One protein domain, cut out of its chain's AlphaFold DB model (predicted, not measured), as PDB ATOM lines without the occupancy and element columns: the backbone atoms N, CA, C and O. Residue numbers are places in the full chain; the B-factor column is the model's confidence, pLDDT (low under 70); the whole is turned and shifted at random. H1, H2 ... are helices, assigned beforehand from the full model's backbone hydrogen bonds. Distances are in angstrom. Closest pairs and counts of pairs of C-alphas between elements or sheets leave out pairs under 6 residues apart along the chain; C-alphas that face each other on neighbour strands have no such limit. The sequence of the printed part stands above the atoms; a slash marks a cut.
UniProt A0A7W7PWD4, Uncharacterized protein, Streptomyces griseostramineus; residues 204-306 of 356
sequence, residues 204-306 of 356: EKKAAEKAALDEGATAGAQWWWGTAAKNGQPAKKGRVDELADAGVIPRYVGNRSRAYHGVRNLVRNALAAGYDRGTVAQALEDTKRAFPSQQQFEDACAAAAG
ATOM      1  N   GLU A 204     -53.843  49.567  13.056       83.00
ATOM      2  CA  GLU A 204     -52.494  50.129  12.938       83.00
ATOM      3  C   GLU A 204     -51.446  49.247  13.632       83.00
ATOM      4  O   GLU A 204     -50.450  48.873  13.013       83.00
ATOM      5  N   LYS A 205     -51.718  48.787  14.865       81.06
ATOM      6  CA  LYS A 205     -50.854  47.820  15.571       81.06
ATOM      7  C   LYS A 205     -50.638  46.535  14.764       81.06
ATOM      8  O   LYS A 205     -49.501  46.105  14.594       81.06
ATOM      9  N   LYS A 206     -51.706  45.963  14.193       84.56
ATOM     10  CA  LYS A 206     -51.624  44.765  13.331       84.56
ATOM     11  C   LYS A 206     -50.888  45.022  12.014       84.56
ATOM     12  O   LYS A 206     -50.256  44.110  11.480       84.56
ATOM     13  N   ALA A 207     -50.963  46.236  11.471       84.56
ATOM     14  CA  ALA A 207     -50.205  46.621  10.285       84.56
ATOM     15  C   ALA A 207     -48.700  46.721  10.590       84.56
ATOM     16  O   ALA A 207     -47.901  46.191   9.820       84.56
ATOM     17  N   ALA A 208     -48.326  47.319  11.725       84.88
ATOM     18  CA  ALA A 208     -46.941  47.408  12.188       84.88
ATOM     19  C   ALA A 208     -46.339  46.023  12.502       84.88
ATOM     20  O   ALA A 208     -45.253  45.699  12.025       84.88
ATOM     21  N   GLU A 209     -47.075  45.169  13.220       87.12
ATOM     22  CA  GLU A 209     -46.690  43.778  13.505       87.12
ATOM     23  C   GLU A 209     -46.446  42.984  12.210       87.12
ATOM     24  O   GLU A 209     -45.397  42.359  12.027       87.12
ATOM     25  N   LYS A 210     -47.380  43.073  11.253       88.94
ATOM     26  CA  LYS A 210     -47.229  42.441   9.940       88.94
ATOM     27  C   LYS A 210     -46.022  42.989   9.172       88.94
ATOM     28  O   LYS A 210     -45.329  42.203   8.530       88.94
ATOM     29  N   ALA A 211     -45.766  44.298   9.220       89.25
ATOM     30  CA  ALA A 211     -44.615  44.906   8.557       89.25
ATOM     31  C   ALA A 211     -43.288  44.376   9.127       89.25
ATOM     32  O   ALA A 211     -42.422  43.978   8.349       89.25
ATOM     33  N   ALA A 212     -43.166  44.262  10.454       88.56
ATOM     34  CA  ALA A 212     -41.985  43.699  11.112       88.56
ATOM     35  C   ALA A 212     -41.754  42.214  10.751       88.56
ATOM     36  O   ALA A 212     -40.620  41.795  10.498       88.56
ATOM     37  N   LEU A 213     -42.829  41.420  10.653       89.44
ATOM     38  CA  LEU A 213     -42.770  40.036  10.164       89.44
ATOM     39  C   LEU A 213     -42.364  39.961   8.682       89.44
ATOM     40  O   LEU A 213     -41.534  39.132   8.309       89.44
ATOM     41  N   ASP A 214     -42.928  40.822   7.830       90.12
ATOM     42  CA  ASP A 214     -42.618  40.875   6.398       90.12
ATOM     43  C   ASP A 214     -41.175  41.363   6.133       90.12
ATOM     44  O   ASP A 214     -40.565  40.910   5.156       90.12
ATOM     45  N   GLU A 215     -40.614  42.220   6.993       91.88
ATOM     46  CA  GLU A 215     -39.207  42.648   6.996       91.88
ATOM     47  C   GLU A 215     -38.277  41.498   7.409       91.88
ATOM     48  O   GLU A 215     -37.394  41.121   6.635       91.88
ATOM     49  N   GLY A 216     -38.518  40.869   8.567       89.62
ATOM     50  CA  GLY A 216     -37.727  39.727   9.043       89.62
ATOM     51  C   GLY A 216     -37.720  38.557   8.052       89.62
ATOM     52  O   GLY A 216     -36.671  37.976   7.770       89.62
ATOM     53  N   ALA A 217     -38.869  38.279   7.433       91.88
ATOM     54  CA  ALA A 217     -38.995  37.301   6.357       91.88
ATOM     55  C   ALA A 217     -38.177  37.657   5.108       91.88
ATOM     56  O   ALA A 217     -37.619  36.777   4.448       91.88
ATOM     57  N   THR A 218     -38.104  38.946   4.768       92.06
ATOM     58  CA  THR A 218     -37.312  39.435   3.634       92.06
ATOM     59  C   THR A 218     -35.819  39.316   3.926       92.06
ATOM     60  O   THR A 218     -35.084  38.819   3.075       92.06
ATOM     61  N   ALA A 219     -35.378  39.678   5.133       91.06
ATOM     62  CA  ALA A 219     -33.991  39.530   5.567       91.06
ATOM     63  C   ALA A 219     -33.538  38.057   5.556       91.06
ATOM     64  O   ALA A 219     -32.503  37.742   4.971       91.06
ATOM     65  N   GLY A 220     -34.339  37.136   6.110       89.75
ATOM     66  CA  GLY A 220     -34.029  35.698   6.095       89.75
ATOM     67  C   GLY A 220     -33.950  35.111   4.679       89.75
ATOM     68  O   GLY A 220     -33.019  34.374   4.359       89.75
ATOM     69  N   ALA A 221     -34.867  35.498   3.784       90.81
ATOM     70  CA  ALA A 221     -34.828  35.059   2.389       90.81
ATOM     71  C   ALA A 221     -33.625  35.626   1.611       90.81
ATOM     72  O   ALA A 221     -33.062  34.922   0.772       90.81
ATOM     73  N   GLN A 222     -33.207  36.868   1.891       91.69
ATOM     74  CA  GLN A 222     -32.007  37.486   1.306       91.69
ATOM     75  C   GLN A 222     -30.705  36.909   1.867       91.69
ATOM     76  O   GLN A 222     -29.723  36.819   1.140       91.69
ATOM     77  N   TRP A 223     -30.677  36.487   3.130       93.06
ATOM     78  CA  TRP A 223     -29.546  35.744   3.686       93.06
ATOM     79  C   TRP A 223     -29.397  34.376   2.996       93.06
ATOM     80  O   TRP A 223     -28.318  34.035   2.510       93.06
ATOM     81  N   TRP A 224     -30.502  33.640   2.844       92.81
ATOM     82  CA  TRP A 224     -30.505  32.311   2.226       92.81
ATOM     83  C   TRP A 224     -30.167  32.346   0.724       92.81
ATOM     84  O   TRP A 224     -29.259  31.653   0.268       92.81
ATOM     85  N   TRP A 225     -30.851  33.191  -0.056       89.50
ATOM     86  CA  TRP A 225     -30.722  33.258  -1.522       89.50
ATOM     87  C   TRP A 225     -29.859  34.409  -2.048       89.50
ATOM     88  O   TRP A 225     -29.720  34.550  -3.268       89.50
ATOM     89  N   GLY A 226     -29.282  35.234  -1.179       88.81
ATOM     90  CA  GLY A 226     -28.485  36.389  -1.580       88.81
ATOM     91  C   GLY A 226     -29.329  37.544  -2.118       88.81
ATOM     92  O   GLY A 226     -30.564  37.527  -2.091       88.81
ATOM     93  N   THR A 227     -28.652  38.564  -2.644       83.31
ATOM     94  CA  THR A 227     -29.295  39.718  -3.283       83.31
ATOM     95  C   THR A 227     -29.019  39.725  -4.780       83.31
ATOM     96  O   THR A 227     -27.882  39.582  -5.230       83.31
ATOM     97  N   ALA A 228     -30.072  39.919  -5.576       75.69
ATOM     98  CA  ALA A 228     -29.920  40.190  -7.000       75.69
ATOM     99  C   ALA A 228     -29.191  41.527  -7.210       75.69
ATOM    100  O   ALA A 228     -29.428  42.481  -6.464       75.69
ATOM    101  N   ALA A 229     -28.349  41.598  -8.243       73.31
ATOM    102  CA  ALA A 229     -27.716  42.845  -8.660       73.31
ATOM    103  C   ALA A 229     -28.780  43.919  -8.951       73.31
ATOM    104  O   ALA A 229     -29.778  43.661  -9.627       73.31
ATOM    105  N   LYS A 230     -28.546  45.130  -8.445       72.88
ATOM    106  CA  LYS A 230     -29.354  46.326  -8.710       72.88
ATOM    107  C   LYS A 230     -28.407  47.470  -9.041       72.88
ATOM    108  O   LYS A 230     -27.450  47.666  -8.305       72.88
ATOM    109  N   ASN A 231     -28.686  48.197 -10.123       55.47
ATOM    110  CA  ASN A 231     -28.074  49.467 -10.546       55.47
ATOM    111  C   ASN A 231     -26.708  49.789  -9.897       55.47
ATOM    112  O   ASN A 231     -26.631  50.566  -8.950       55.47
ATOM    113  N   GLY A 232     -25.635  49.178 -10.408       63.75
ATOM    114  CA  GLY A 232     -24.256  49.443  -9.973       63.75
ATOM    115  C   GLY A 232     -23.752  48.631  -8.770       63.75
ATOM    116  O   GLY A 232     -22.548  48.612  -8.538       63.75
ATOM    117  N   GLN A 233     -24.613  47.915  -8.041       68.88
ATOM    118  CA  GLN A 233     -24.196  46.993  -6.977       68.88
ATOM    119  C   GLN A 233     -24.099  45.543  -7.492       68.88
ATOM    120  O   GLN A 233     -25.050  45.056  -8.119       68.88
ATOM    121  N   PRO A 234     -22.989  44.825  -7.221       73.38
ATOM    122  CA  PRO A 234     -22.843  43.423  -7.598       73.38
ATOM    123  C   PRO A 234     -23.817  42.535  -6.814       73.38
ATOM    124  O   PRO A 234     -24.176  42.828  -5.673       73.38
ATOM    125  N   ALA A 235     -24.233  41.422  -7.422       78.38
ATOM    126  CA  ALA A 235     -25.064  40.431  -6.746       78.38
ATOM    127  C   ALA A 235     -24.284  39.788  -5.588       78.38
ATOM    128  O   ALA A 235     -23.175  39.289  -5.793       78.38
ATOM    129  N   LYS A 236     -24.862  39.759  -4.384       84.06
ATOM    130  CA  LYS A 236     -24.266  39.048  -3.248       84.06
ATOM    131  C   LYS A 236     -24.726  37.593  -3.288       84.06
ATOM    132  O   LYS A 236     -25.933  37.347  -3.306       84.06
ATOM    133  N   LYS A 237     -23.782  36.642  -3.280       86.19
ATOM    134  CA  LYS A 237     -24.084  35.210  -3.103       86.19
ATOM    135  C   LYS A 237     -24.894  34.991  -1.822       86.19
ATOM    136  O   LYS A 237     -24.682  35.682  -0.827       86.19
ATOM    137  N   GLY A 238     -25.834  34.053  -1.879       89.62
ATOM    138  CA  GLY A 238     -26.595  33.615  -0.713       89.62
ATOM    139  C   GLY A 238     -25.942  32.434  -0.016       89.62
ATOM    140  O   GLY A 238     -25.113  31.740  -0.609       89.62
ATOM    141  N   ARG A 239     -26.398  32.140   1.201       90.44
ATOM    142  CA  ARG A 239     -25.975  30.954   1.950       90.44
ATOM    143  C   ARG A 239     -26.176  29.643   1.175       90.44
ATOM    144  O   ARG A 239     -25.342  28.748   1.260       90.44
ATOM    145  N   VAL A 240     -27.221  29.550   0.346       90.06
ATOM    146  CA  VAL A 240     -27.441  28.416  -0.576       90.06
ATOM    147  C   VAL A 240     -26.303  28.249  -1.577       90.06
ATOM    148  O   VAL A 240     -25.925  27.119  -1.868       90.06
ATOM    149  N   ASP A 241     -25.774  29.345  -2.128       88.81
ATOM    150  CA  ASP A 241     -24.683  29.267  -3.104       88.81
ATOM    151  C   ASP A 241     -23.385  28.830  -2.414       88.81
ATOM    152  O   ASP A 241     -22.674  27.995  -2.958       88.81
ATOM    153  N   GLU A 242     -23.112  29.323  -1.199       89.94
ATOM    154  CA  GLU A 242     -21.973  28.878  -0.378       89.94
ATOM    155  C   GLU A 242     -22.045  27.373  -0.074       89.94
ATOM    156  O   GLU A 242     -21.072  26.649  -0.277       89.94
ATOM    157  N   LEU A 243     -23.207  26.882   0.371       89.75
ATOM    158  CA  LEU A 243     -23.420  25.467   0.691       89.75
ATOM    159  C   LEU A 243     -23.419  24.565  -0.553       89.75
ATOM    160  O   LEU A 243     -23.065  23.390  -0.453       89.75
ATOM    161  N   ALA A 244     -23.791  25.097  -1.722       90.19
ATOM    162  CA  ALA A 244     -23.700  24.388  -2.994       90.19
ATOM    163  C   ALA A 244     -22.266  24.346  -3.542       90.19
ATOM    164  O   ALA A 244     -21.830  23.296  -4.009       90.19
ATOM    165  N   ASP A 245     -21.517  25.448  -3.444       90.00
ATOM    166  CA  ASP A 245     -20.096  25.502  -3.807       90.00
ATOM    167  C   ASP A 245     -19.248  24.606  -2.875       90.00
ATOM    168  O   ASP A 245     -18.281  23.994  -3.323       90.00
ATOM    169  N   ALA A 246     -19.648  24.456  -1.606       90.38
ATOM    170  CA  ALA A 246     -19.059  23.520  -0.642       90.38
ATOM    171  C   ALA A 246     -19.538  22.055  -0.790       90.38
ATOM    172  O   ALA A 246     -19.105  21.192  -0.028       90.38
ATOM    173  N   GLY A 247     -20.449  21.755  -1.724       89.56
ATOM    174  CA  GLY A 247     -20.962  20.398  -1.965       89.56
ATOM    175  C   GLY A 247     -21.899  19.832  -0.886       89.56
ATOM    176  O   GLY A 247     -22.251  18.656  -0.947       89.56
ATOM    177  N   VAL A 248     -22.333  20.641   0.086       89.50
ATOM    178  CA  VAL A 248     -23.237  20.230   1.182       89.50
ATOM    179  C   VAL A 248     -24.684  20.087   0.696       89.50
ATOM    180  O   VAL A 248     -25.429  19.239   1.187       89.50
ATOM    181  N   ILE A 249     -25.088  20.916  -0.272       89.62
ATOM    182  CA  ILE A 249     -26.437  20.949  -0.851       89.62
ATOM    183  C   ILE A 249     -26.327  20.856  -2.382       89.62
ATOM    184  O   ILE A 249     -25.491  21.541  -2.970       89.62
ATOM    185  N   PRO A 250     -27.167  20.067  -3.081       87.44
ATOM    186  CA  PRO A 250     -27.173  20.058  -4.543       87.44
ATOM    187  C   PRO A 250     -27.549  21.435  -5.108       87.44
ATOM    188  O   PRO A 250     -28.525  22.058  -4.679       87.44
ATOM    189  N   ARG A 251     -26.798  21.895  -6.116       88.56
ATOM    190  CA  ARG A 251     -27.027  23.189  -6.773       88.56
ATOM    191  C   ARG A 251     -28.451  23.274  -7.333       88.56
ATOM    192  O   ARG A 251     -28.894  22.404  -8.080       88.56
ATOM    193  N   TYR A 252     -29.170  24.336  -6.982       88.81
ATOM    194  CA  TYR A 252     -30.570  24.497  -7.367       88.81
ATOM    195  C   TYR A 252     -30.727  24.831  -8.858       88.81
ATOM    196  O   TYR A 252     -30.180  25.824  -9.334       88.81
ATOM    197  N   VAL A 253     -31.524  24.027  -9.573       85.19
ATOM    198  CA  VAL A 253     -31.746  24.132 -11.033       85.19
ATOM    199  C   VAL A 253     -33.128  24.728 -11.385       85.19
ATOM    200  O   VAL A 253     -33.536  24.752 -12.541       85.19
ATOM    201  N   GLY A 254     -33.890  25.192 -10.388       86.69
ATOM    202  CA  GLY A 254     -35.240  25.739 -10.578       86.69
ATOM    203  C   GLY A 254     -35.301  27.270 -10.671       86.69
ATOM    204  O   GLY A 254     -34.296  27.979 -10.620       86.69
ATOM    205  N   ASN A 255     -36.520  27.814 -10.744       88.06
ATOM    206  CA  ASN A 255     -36.742  29.262 -10.756       88.06
ATOM    207  C   ASN A 255     -36.423  29.883  -9.378       88.06
ATOM    208  O   ASN A 255     -37.224  29.806  -8.443       88.06
ATOM    209  N   ARG A 256     -35.262  30.543  -9.283       86.19
ATOM    210  CA  ARG A 256     -34.745  31.184  -8.061       86.19
ATOM    211  C   ARG A 256     -35.671  32.263  -7.486       86.19
ATOM    212  O   ARG A 256     -35.757  32.377  -6.270       86.19
ATOM    213  N   SER A 257     -36.418  33.000  -8.315       86.88
ATOM    214  CA  SER A 257     -37.412  33.979  -7.833       86.88
ATOM    215  C   SER A 257     -38.583  33.285  -7.125       86.88
ATOM    216  O   SER A 257     -38.945  33.639  -6.001       86.88
ATOM    217  N   ARG A 258     -39.123  32.213  -7.719       87.75
ATOM    218  CA  ARG A 258     -40.190  31.416  -7.091       87.75
ATOM    219  C   ARG A 258     -39.713  30.755  -5.792       87.75
ATOM    220  O   ARG A 258     -40.454  30.759  -4.811       87.75
ATOM    221  N   ALA A 259     -38.486  30.237  -5.772       88.12
ATOM    222  CA  ALA A 259     -37.879  29.645  -4.581       88.12
ATOM    223  C   ALA A 259     -37.627  30.685  -3.471       88.12
ATOM    224  O   ALA A 259     -37.936  30.421  -2.310       88.12
ATOM    225  N   TYR A 260     -37.169  31.891  -3.825       92.94
ATOM    226  CA  TYR A 260     -37.025  33.026  -2.909       92.94
ATOM    227  C   TYR A 260     -38.353  33.398  -2.240       92.94
ATOM    228  O   TYR A 260     -38.424  33.484  -1.015       92.94
ATOM    229  N   HIS A 261     -39.428  33.555  -3.019       93.00
ATOM    230  CA  HIS A 261     -40.754  33.853  -2.467       93.00
ATOM    231  C   HIS A 261     -41.298  32.714  -1.593       93.00
ATOM    232  O   HIS A 261     -41.936  32.982  -0.575       93.00
ATOM    233  N   GLY A 262     -41.017  31.457  -1.946       91.81
ATOM    234  CA  GLY A 262     -41.355  30.306  -1.114       91.81
ATOM    235  C   GLY A 262     -40.631  30.327   0.238       91.81
ATOM    236  O   GLY A 262     -41.294  30.260   1.270       91.81
ATOM    237  N   VAL A 263     -39.304  30.510   0.253       93.00
ATOM    238  CA  VAL A 263     -38.520  30.605   1.502       93.00
ATOM    239  C   VAL A 263     -38.942  31.816   2.333       93.00
ATOM    240  O   VAL A 263     -39.135  31.674   3.535       93.00
ATOM    241  N   ARG A 264     -39.193  32.978   1.714       95.31
ATOM    242  CA  ARG A 264     -39.741  34.149   2.420       95.31
ATOM    243  C   ARG A 264     -41.038  33.808   3.159       95.31
ATOM    244  O   ARG A 264     -41.190  34.189   4.314       95.31
ATOM    245  N   ASN A 265     -41.957  33.078   2.526       94.75
ATOM    246  CA  ASN A 265     -43.211  32.677   3.168       94.75
ATOM    247  C   ASN A 265     -42.990  31.679   4.319       94.75
ATOM    248  O   ASN A 265     -43.648  31.810   5.348       94.75
ATOM    249  N   LEU A 266     -42.053  30.733   4.176       93.38
ATOM    250  CA  LEU A 266     -41.668  29.804   5.248       93.38
ATOM    251  C   LEU A 266     -41.101  30.554   6.464       93.38
ATOM    252  O   LEU A 266     -41.631  30.414   7.564       93.38
ATOM    253  N   VAL A 267     -40.104  31.422   6.253       93.56
ATOM    254  CA  VAL A 267     -39.503  32.259   7.307       93.56
ATOM    255  C   VAL A 267     -40.568  33.128   7.978       93.56
ATOM    256  O   VAL A 267     -40.628  33.183   9.202       93.56
ATOM    257  N   ARG A 268     -41.461  33.763   7.204       93.56
ATOM    258  CA  ARG A 268     -42.542  34.590   7.763       93.56
ATOM    259  C   ARG A 268     -43.473  33.796   8.678       93.56
ATOM    260  O   ARG A 268     -43.869  34.302   9.722       93.56
ATOM    261  N   ASN A 269     -43.839  32.580   8.277       92.38
ATOM    262  CA  ASN A 269     -44.731  31.732   9.060       92.38
ATOM    263  C   ASN A 269     -44.044  31.228  10.341       92.38
ATOM    264  O   ASN A 269     -44.694  31.189  11.379       92.38
ATOM    265  N   ALA A 270     -42.742  30.920  10.302       90.88
ATOM    266  CA  ALA A 270     -41.981  30.555  11.498       90.88
ATOM    267  C   ALA A 270     -41.824  31.735  12.477       90.88
ATOM    268  O   ALA A 270     -42.093  31.577  13.664       90.88
ATOM    269  N   LEU A 271     -41.496  32.937  11.988       90.75
ATOM    270  CA  LEU A 271     -41.450  34.142  12.829       90.75
ATOM    271  C   LEU A 271     -42.824  34.453  13.454       90.75
ATOM    272  O   LEU A 271     -42.902  34.799  14.627       90.75
ATOM    273  N   ALA A 272     -43.915  34.274  12.701       90.31
ATOM    274  CA  ALA A 272     -45.279  34.434  13.214       90.31
ATOM    275  C   ALA A 272     -45.689  33.344  14.228       90.31
ATOM    276  O   ALA A 272     -46.592  33.570  15.028       90.31
ATOM    277  N   ALA A 273     -45.032  32.181  14.205       88.88
ATOM    278  CA  ALA A 273     -45.183  31.117  15.197       88.88
ATOM    279  C   ALA A 273     -44.236  31.272  16.408       88.88
ATOM    280  O   ALA A 273     -44.237  30.417  17.288       88.88
ATOM    281  N   GLY A 274     -43.445  32.352  16.472       89.06
ATOM    282  CA  GLY A 274     -42.580  32.677  17.611       89.06
ATOM    283  C   GLY A 274     -41.178  32.061  17.583       89.06
ATOM    284  O   GLY A 274     -40.461  32.184  18.574       89.06
ATOM    285  N   TYR A 275     -40.757  31.425  16.484       89.69
ATOM    286  CA  TYR A 275     -39.381  30.930  16.350       89.69
ATOM    287  C   TYR A 275     -38.386  32.088  16.198       89.69
ATOM    288  O   TYR A 275     -38.640  33.036  15.449       89.69
ATOM    289  N   ASP A 276     -37.227  31.993  16.855       92.56
ATOM    290  CA  ASP A 276     -36.158  32.980  16.696       92.56
ATOM    291  C   ASP A 276     -35.499  32.910  15.302       92.56
ATOM    292  O   ASP A 276     -35.475  31.874  14.630       92.56
ATOM    293  N   ARG A 277     -34.917  34.036  14.872       91.62
ATOM    294  CA  ARG A 277     -34.181  34.166  13.609       91.62
ATOM    295  C   ARG A 277     -33.001  33.191  13.520       91.62
ATOM    296  O   ARG A 277     -32.753  32.679  12.430       91.62
ATOM    297  N   GLY A 278     -32.301  32.921  14.626       91.00
ATOM    298  CA  GLY A 278     -31.218  31.938  14.686       91.00
ATOM    299  C   GLY A 278     -31.721  30.514  14.452       91.00
ATOM    300  O   GLY A 278     -31.210  29.822  13.574       91.00
ATOM    301  N   THR A 279     -32.790  30.115  15.150       90.50
ATOM    302  CA  THR A 279     -33.450  28.809  14.973       90.50
ATOM    303  C   THR A 279     -33.923  28.602  13.533       90.50
ATOM    304  O   THR A 279     -33.704  27.543  12.952       90.50
ATOM    305  N   VAL A 280     -34.516  29.631  12.918       90.94
ATOM    306  CA  VAL A 280     -34.960  29.590  11.515       90.94
ATOM    307  C   VAL A 280     -33.790  29.470  10.531       90.94
ATOM    308  O   VAL A 280     -33.899  28.743   9.542       90.94
ATOM    309  N   ALA A 281     -32.673  30.154  10.785       92.38
ATOM    310  CA  ALA A 281     -31.473  30.052   9.956       92.38
ATOM    311  C   ALA A 281     -30.856  28.644  10.033       92.38
ATOM    312  O   ALA A 281     -30.582  28.036   8.998       92.38
ATOM    313  N   GLN A 282     -30.723  28.102  11.247       91.81
ATOM    314  CA  GLN A 282     -30.238  26.743  11.487       91.81
ATOM    315  C   GLN A 282     -31.137  25.692  10.818       91.81
ATOM    316  O   GLN A 282     -30.643  24.839  10.085       91.81
ATOM    317  N   ALA A 283     -32.459  25.809  10.964       91.31
ATOM    318  CA  ALA A 283     -33.420  24.900  10.342       91.31
ATOM    319  C   ALA A 283     -33.331  24.865   8.803       91.31
ATOM    320  O   ALA A 283     -33.511  23.807   8.198       91.31
ATOM    321  N   LEU A 284     -33.030  25.997   8.148       91.94
ATOM    322  CA  LEU A 284     -32.786  26.022   6.700       91.94
ATOM    323  C   LEU A 284     -31.530  25.216   6.325       91.94
ATOM    324  O   LEU A 284     -31.595  24.419   5.385       91.94
ATOM    325  N   GLU A 285     -30.429  25.361   7.070       91.69
ATOM    326  CA  GLU A 285     -29.195  24.586   6.853       91.69
ATOM    327  C   GLU A 285     -29.409  23.083   7.107       91.69
ATOM    328  O   GLU A 285     -29.063  22.259   6.253       91.69
ATOM    329  N   ASP A 286     -30.070  22.725   8.212       90.75
ATOM    330  CA  ASP A 286     -30.324  21.337   8.619       90.75
ATOM    331  C   ASP A 286     -31.183  20.555   7.611       90.75
ATOM    332  O   ASP A 286     -30.997  19.346   7.441       90.75
ATOM    333  N   THR A 287     -32.070  21.224   6.859       89.25
ATOM    334  CA  THR A 287     -32.844  20.558   5.791       89.25
ATOM    335  C   THR A 287     -31.986  20.051   4.625       89.25
ATOM    336  O   THR A 287     -32.468  19.234   3.830       89.25
ATOM    337  N   LYS A 288     -30.742  20.542   4.482       89.38
ATOM    338  CA  LYS A 288     -29.783  20.220   3.402       89.38
ATOM    339  C   LYS A 288     -30.379  20.333   1.989       89.38
ATOM    340  O   LYS A 288     -29.991  19.621   1.060       89.38
ATOM    341  N   ARG A 289     -31.349  21.234   1.811       88.88
ATOM    342  CA  ARG A 289     -32.072  21.468   0.555       88.88
ATOM    343  C   ARG A 289     -32.185  22.961   0.305       88.88
ATOM    344  O   ARG A 289     -32.693  23.690   1.140       88.88
ATOM    345  N   ALA A 290     -31.824  23.404  -0.897       87.75
ATOM    346  CA  ALA A 290     -31.985  24.803  -1.301       87.75
ATOM    347  C   ALA A 290     -33.444  25.301  -1.179       87.75
ATOM    348  O   ALA A 290     -33.690  26.474  -0.894       87.75
ATOM    349  N   PHE A 291     -34.415  24.400  -1.369       91.00
ATOM    350  CA  PHE A 291     -35.839  24.650  -1.163       91.00
ATOM    351  C   PHE A 291     -36.503  23.448  -0.456       91.00
ATOM    352  O   PHE A 291     -36.849  22.473  -1.133       91.00
ATOM    353  N   PRO A 292     -36.639  23.462   0.885       90.81
ATOM    354  CA  PRO A 292     -37.329  22.409   1.628       90.81
ATOM    355  C   PRO A 292     -38.854  22.488   1.452       90.81
ATOM    356  O   PRO A 292     -39.405  23.539   1.113       90.81
ATOM    357  N   SER A 293     -39.557  21.379   1.702       91.94
ATOM    358  CA  SER A 293     -41.019  21.423   1.852       91.94
ATOM    359  C   SER A 293     -41.407  22.125   3.160       91.94
ATOM    360  O   SER A 293     -40.610  22.188   4.096       91.94
ATOM    361  N   GLN A 294     -42.647  22.621   3.253       90.31
ATOM    362  CA  GLN A 294     -43.135  23.257   4.482       90.31
ATOM    363  C   GLN A 294     -42.996  22.328   5.698       90.31
ATOM    364  O   GLN A 294     -42.483  22.754   6.724       90.31
ATOM    365  N   GLN A 295     -43.370  21.054   5.557       88.69
ATOM    366  CA  GLN A 295     -43.248  20.067   6.630       88.69
ATOM    367  C   GLN A 295     -41.784  19.822   7.031       88.69
ATOM    368  O   GLN A 295     -41.471  19.861   8.213       88.69
ATOM    369  N   GLN A 296     -40.876  19.644   6.061       90.62
ATOM    370  CA  GLN A 296     -39.442  19.460   6.338       90.62
ATOM    371  C   GLN A 296     -38.846  20.642   7.109       90.62
ATOM    372  O   GLN A 296     -37.995  20.451   7.971       90.62
ATOM    373  N   PHE A 297     -39.287  21.856   6.784       91.94
ATOM    374  CA  PHE A 297     -38.843  23.070   7.454       91.94
ATOM    375  C   PHE A 297     -39.463  23.237   8.850       91.94
ATOM    376  O   PHE A 297     -38.751  23.601   9.777       91.94
ATOM    377  N   GLU A 298     -40.750  22.926   9.036       90.50
ATOM    378  CA  GLU A 298     -41.386  22.909  10.362       90.50
ATOM    379  C   GLU A 298     -40.715  21.898  11.305       90.50
ATOM    380  O   GLU A 298     -40.414  22.236  12.447       90.50
ATOM    381  N   ASP A 299     -40.439  20.686  10.817       88.00
ATOM    382  CA  ASP A 299     -39.795  19.628  11.601       88.00
ATOM    383  C   ASP A 299     -38.341  20.002  11.960       88.00
ATOM    384  O   ASP A 299     -37.895  19.746  13.079       88.00
ATOM    385  N   ALA A 300     -37.620  20.684  11.059       89.31
ATOM    386  CA  ALA A 300     -36.286  21.222  11.333       89.31
ATOM    387  C   ALA A 300     -36.306  22.402  12.326       89.31
ATOM    388  O   ALA A 300     -35.471  22.449  13.225       89.31
ATOM    389  N   CYS A 301     -37.273  23.324  12.223       88.88
ATOM    390  CA  CYS A 301     -37.462  24.408  13.197       88.88
ATOM    391  C   CYS A 301     -37.750  23.868  14.600       88.88
ATOM    392  O   CYS A 301     -37.206  24.381  15.576       88.88
ATOM    393  N   ALA A 302     -38.571  22.824  14.706       87.19
ATOM    394  CA  ALA A 302     -38.873  22.190  15.980       87.19
ATOM    395  C   ALA A 302     -37.649  21.470  16.565       87.19
ATOM    396  O   ALA A 302     -37.318  21.690  17.728       87.19
ATOM    397  N   ALA A 303     -36.912  20.711  15.746       88.00
ATOM    398  CA  ALA A 303     -35.664  20.072  16.159       88.00
ATOM    399  C   ALA A 303     -34.616  21.093  16.646       88.00
ATOM    400  O   ALA A 303     -34.041  20.910  17.718       88.00
ATOM    401  N   ALA A 304     -34.428  22.202  15.921       85.69
ATOM    402  CA  ALA A 304     -33.527  23.289  16.314       85.69
ATOM    403  C   ALA A 304     -34.012  24.059  17.562       85.69
ATOM    404  O   ALA A 304     -33.198  24.627  18.288       85.69
ATOM    405  N   ALA A 305     -35.318  24.054  17.851       84.56
ATOM    406  CA  ALA A 305     -35.898  24.574  19.093       84.56
ATOM    407  C   ALA A 305     -35.873  23.564  20.263       84.56
ATOM    408  O   ALA A 305     -36.343  23.888  21.353       84.56
ATOM    409  N   GLY A 306     -35.372  22.338  20.058       81.94
ATOM    410  CA  GLY A 306     -35.399  21.264  21.059       81.94
ATOM    411  C   GLY A 306     -36.785  20.645  21.298       81.94
ATOM    412  O   GLY A 306     -36.967  19.903  22.262       81.94
TER     413      GLY A 306
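Overview. This is residues 204 to 306 of the 356 residues of an uncharacterized protein of Streptomyces griseostramineus (UniProt A0A7W7PWD4). A long helix, H1, is crossed by H3, and two shorter helices that cross each other, H4 and H5, complete the body, with H4 close to both H1 and H3 and H5 packed on H4 and H3, away from H1. The small H2 meets the last residues of H1 and points nearly the same way, while residues 229 to 234 of the link between them stick out as a free loop. The printed part has 103 residues with five named helices, H1 to H5 along the chain, and no named strand: all helix, mostly crossed. It is compact, with a radius of gyration of the C-alphas of 13.9 A, and flat, spanning 40 by 38 by 20 A.

Arrangement. H1, residues 204 to 225, touches H3, residues 256 to 272, opposite ways at a steep tilt of 48 degrees; their closest C-alphas, Ala 217 and Arg 268, are 4.7 A apart. With residues 223 to 225 alone H1 touches H2, residues 239 to 245, at a shallow tilt of 12 degrees, the closest C-alphas being Trp 224 and Arg 239, 4.7 A. H3, the hub, only just touches H4, residues 277 to 286, with 3 pairs of C-alphas within 8 A, the closest Val 267 and Val 280 at 6.7 A. H3 also touches H5, residues 294 to 304, with residues 266 to 270 alone, the closest C-alphas being Leu 266 and Gln 294, 6.8 A. H4 touches H5 at Ala 283 and Ala 300, their closest C-alphas, 4.8 A apart. H1 and H5 are apart. In H1, H2, H3, H4 and H5 every O i to N i+4 pair is within hydrogen-bond range.

Along the chain. H1 measures 31.1 A from C-alpha 204 at (-52.494, 50.129, 12.938) to C-alpha 225; H3 measures 24.0 A. H5 ends at C-alpha 304, (-33.527, 23.289, 16.314).

Size, cuts and confidence. The farthest C-alphas, Glu 204 and Gly 247, are 45.8 A apart. The printed part has no cut. The link H1 to H2 is long, and pLDDT is under 70 at residues 231 to 233.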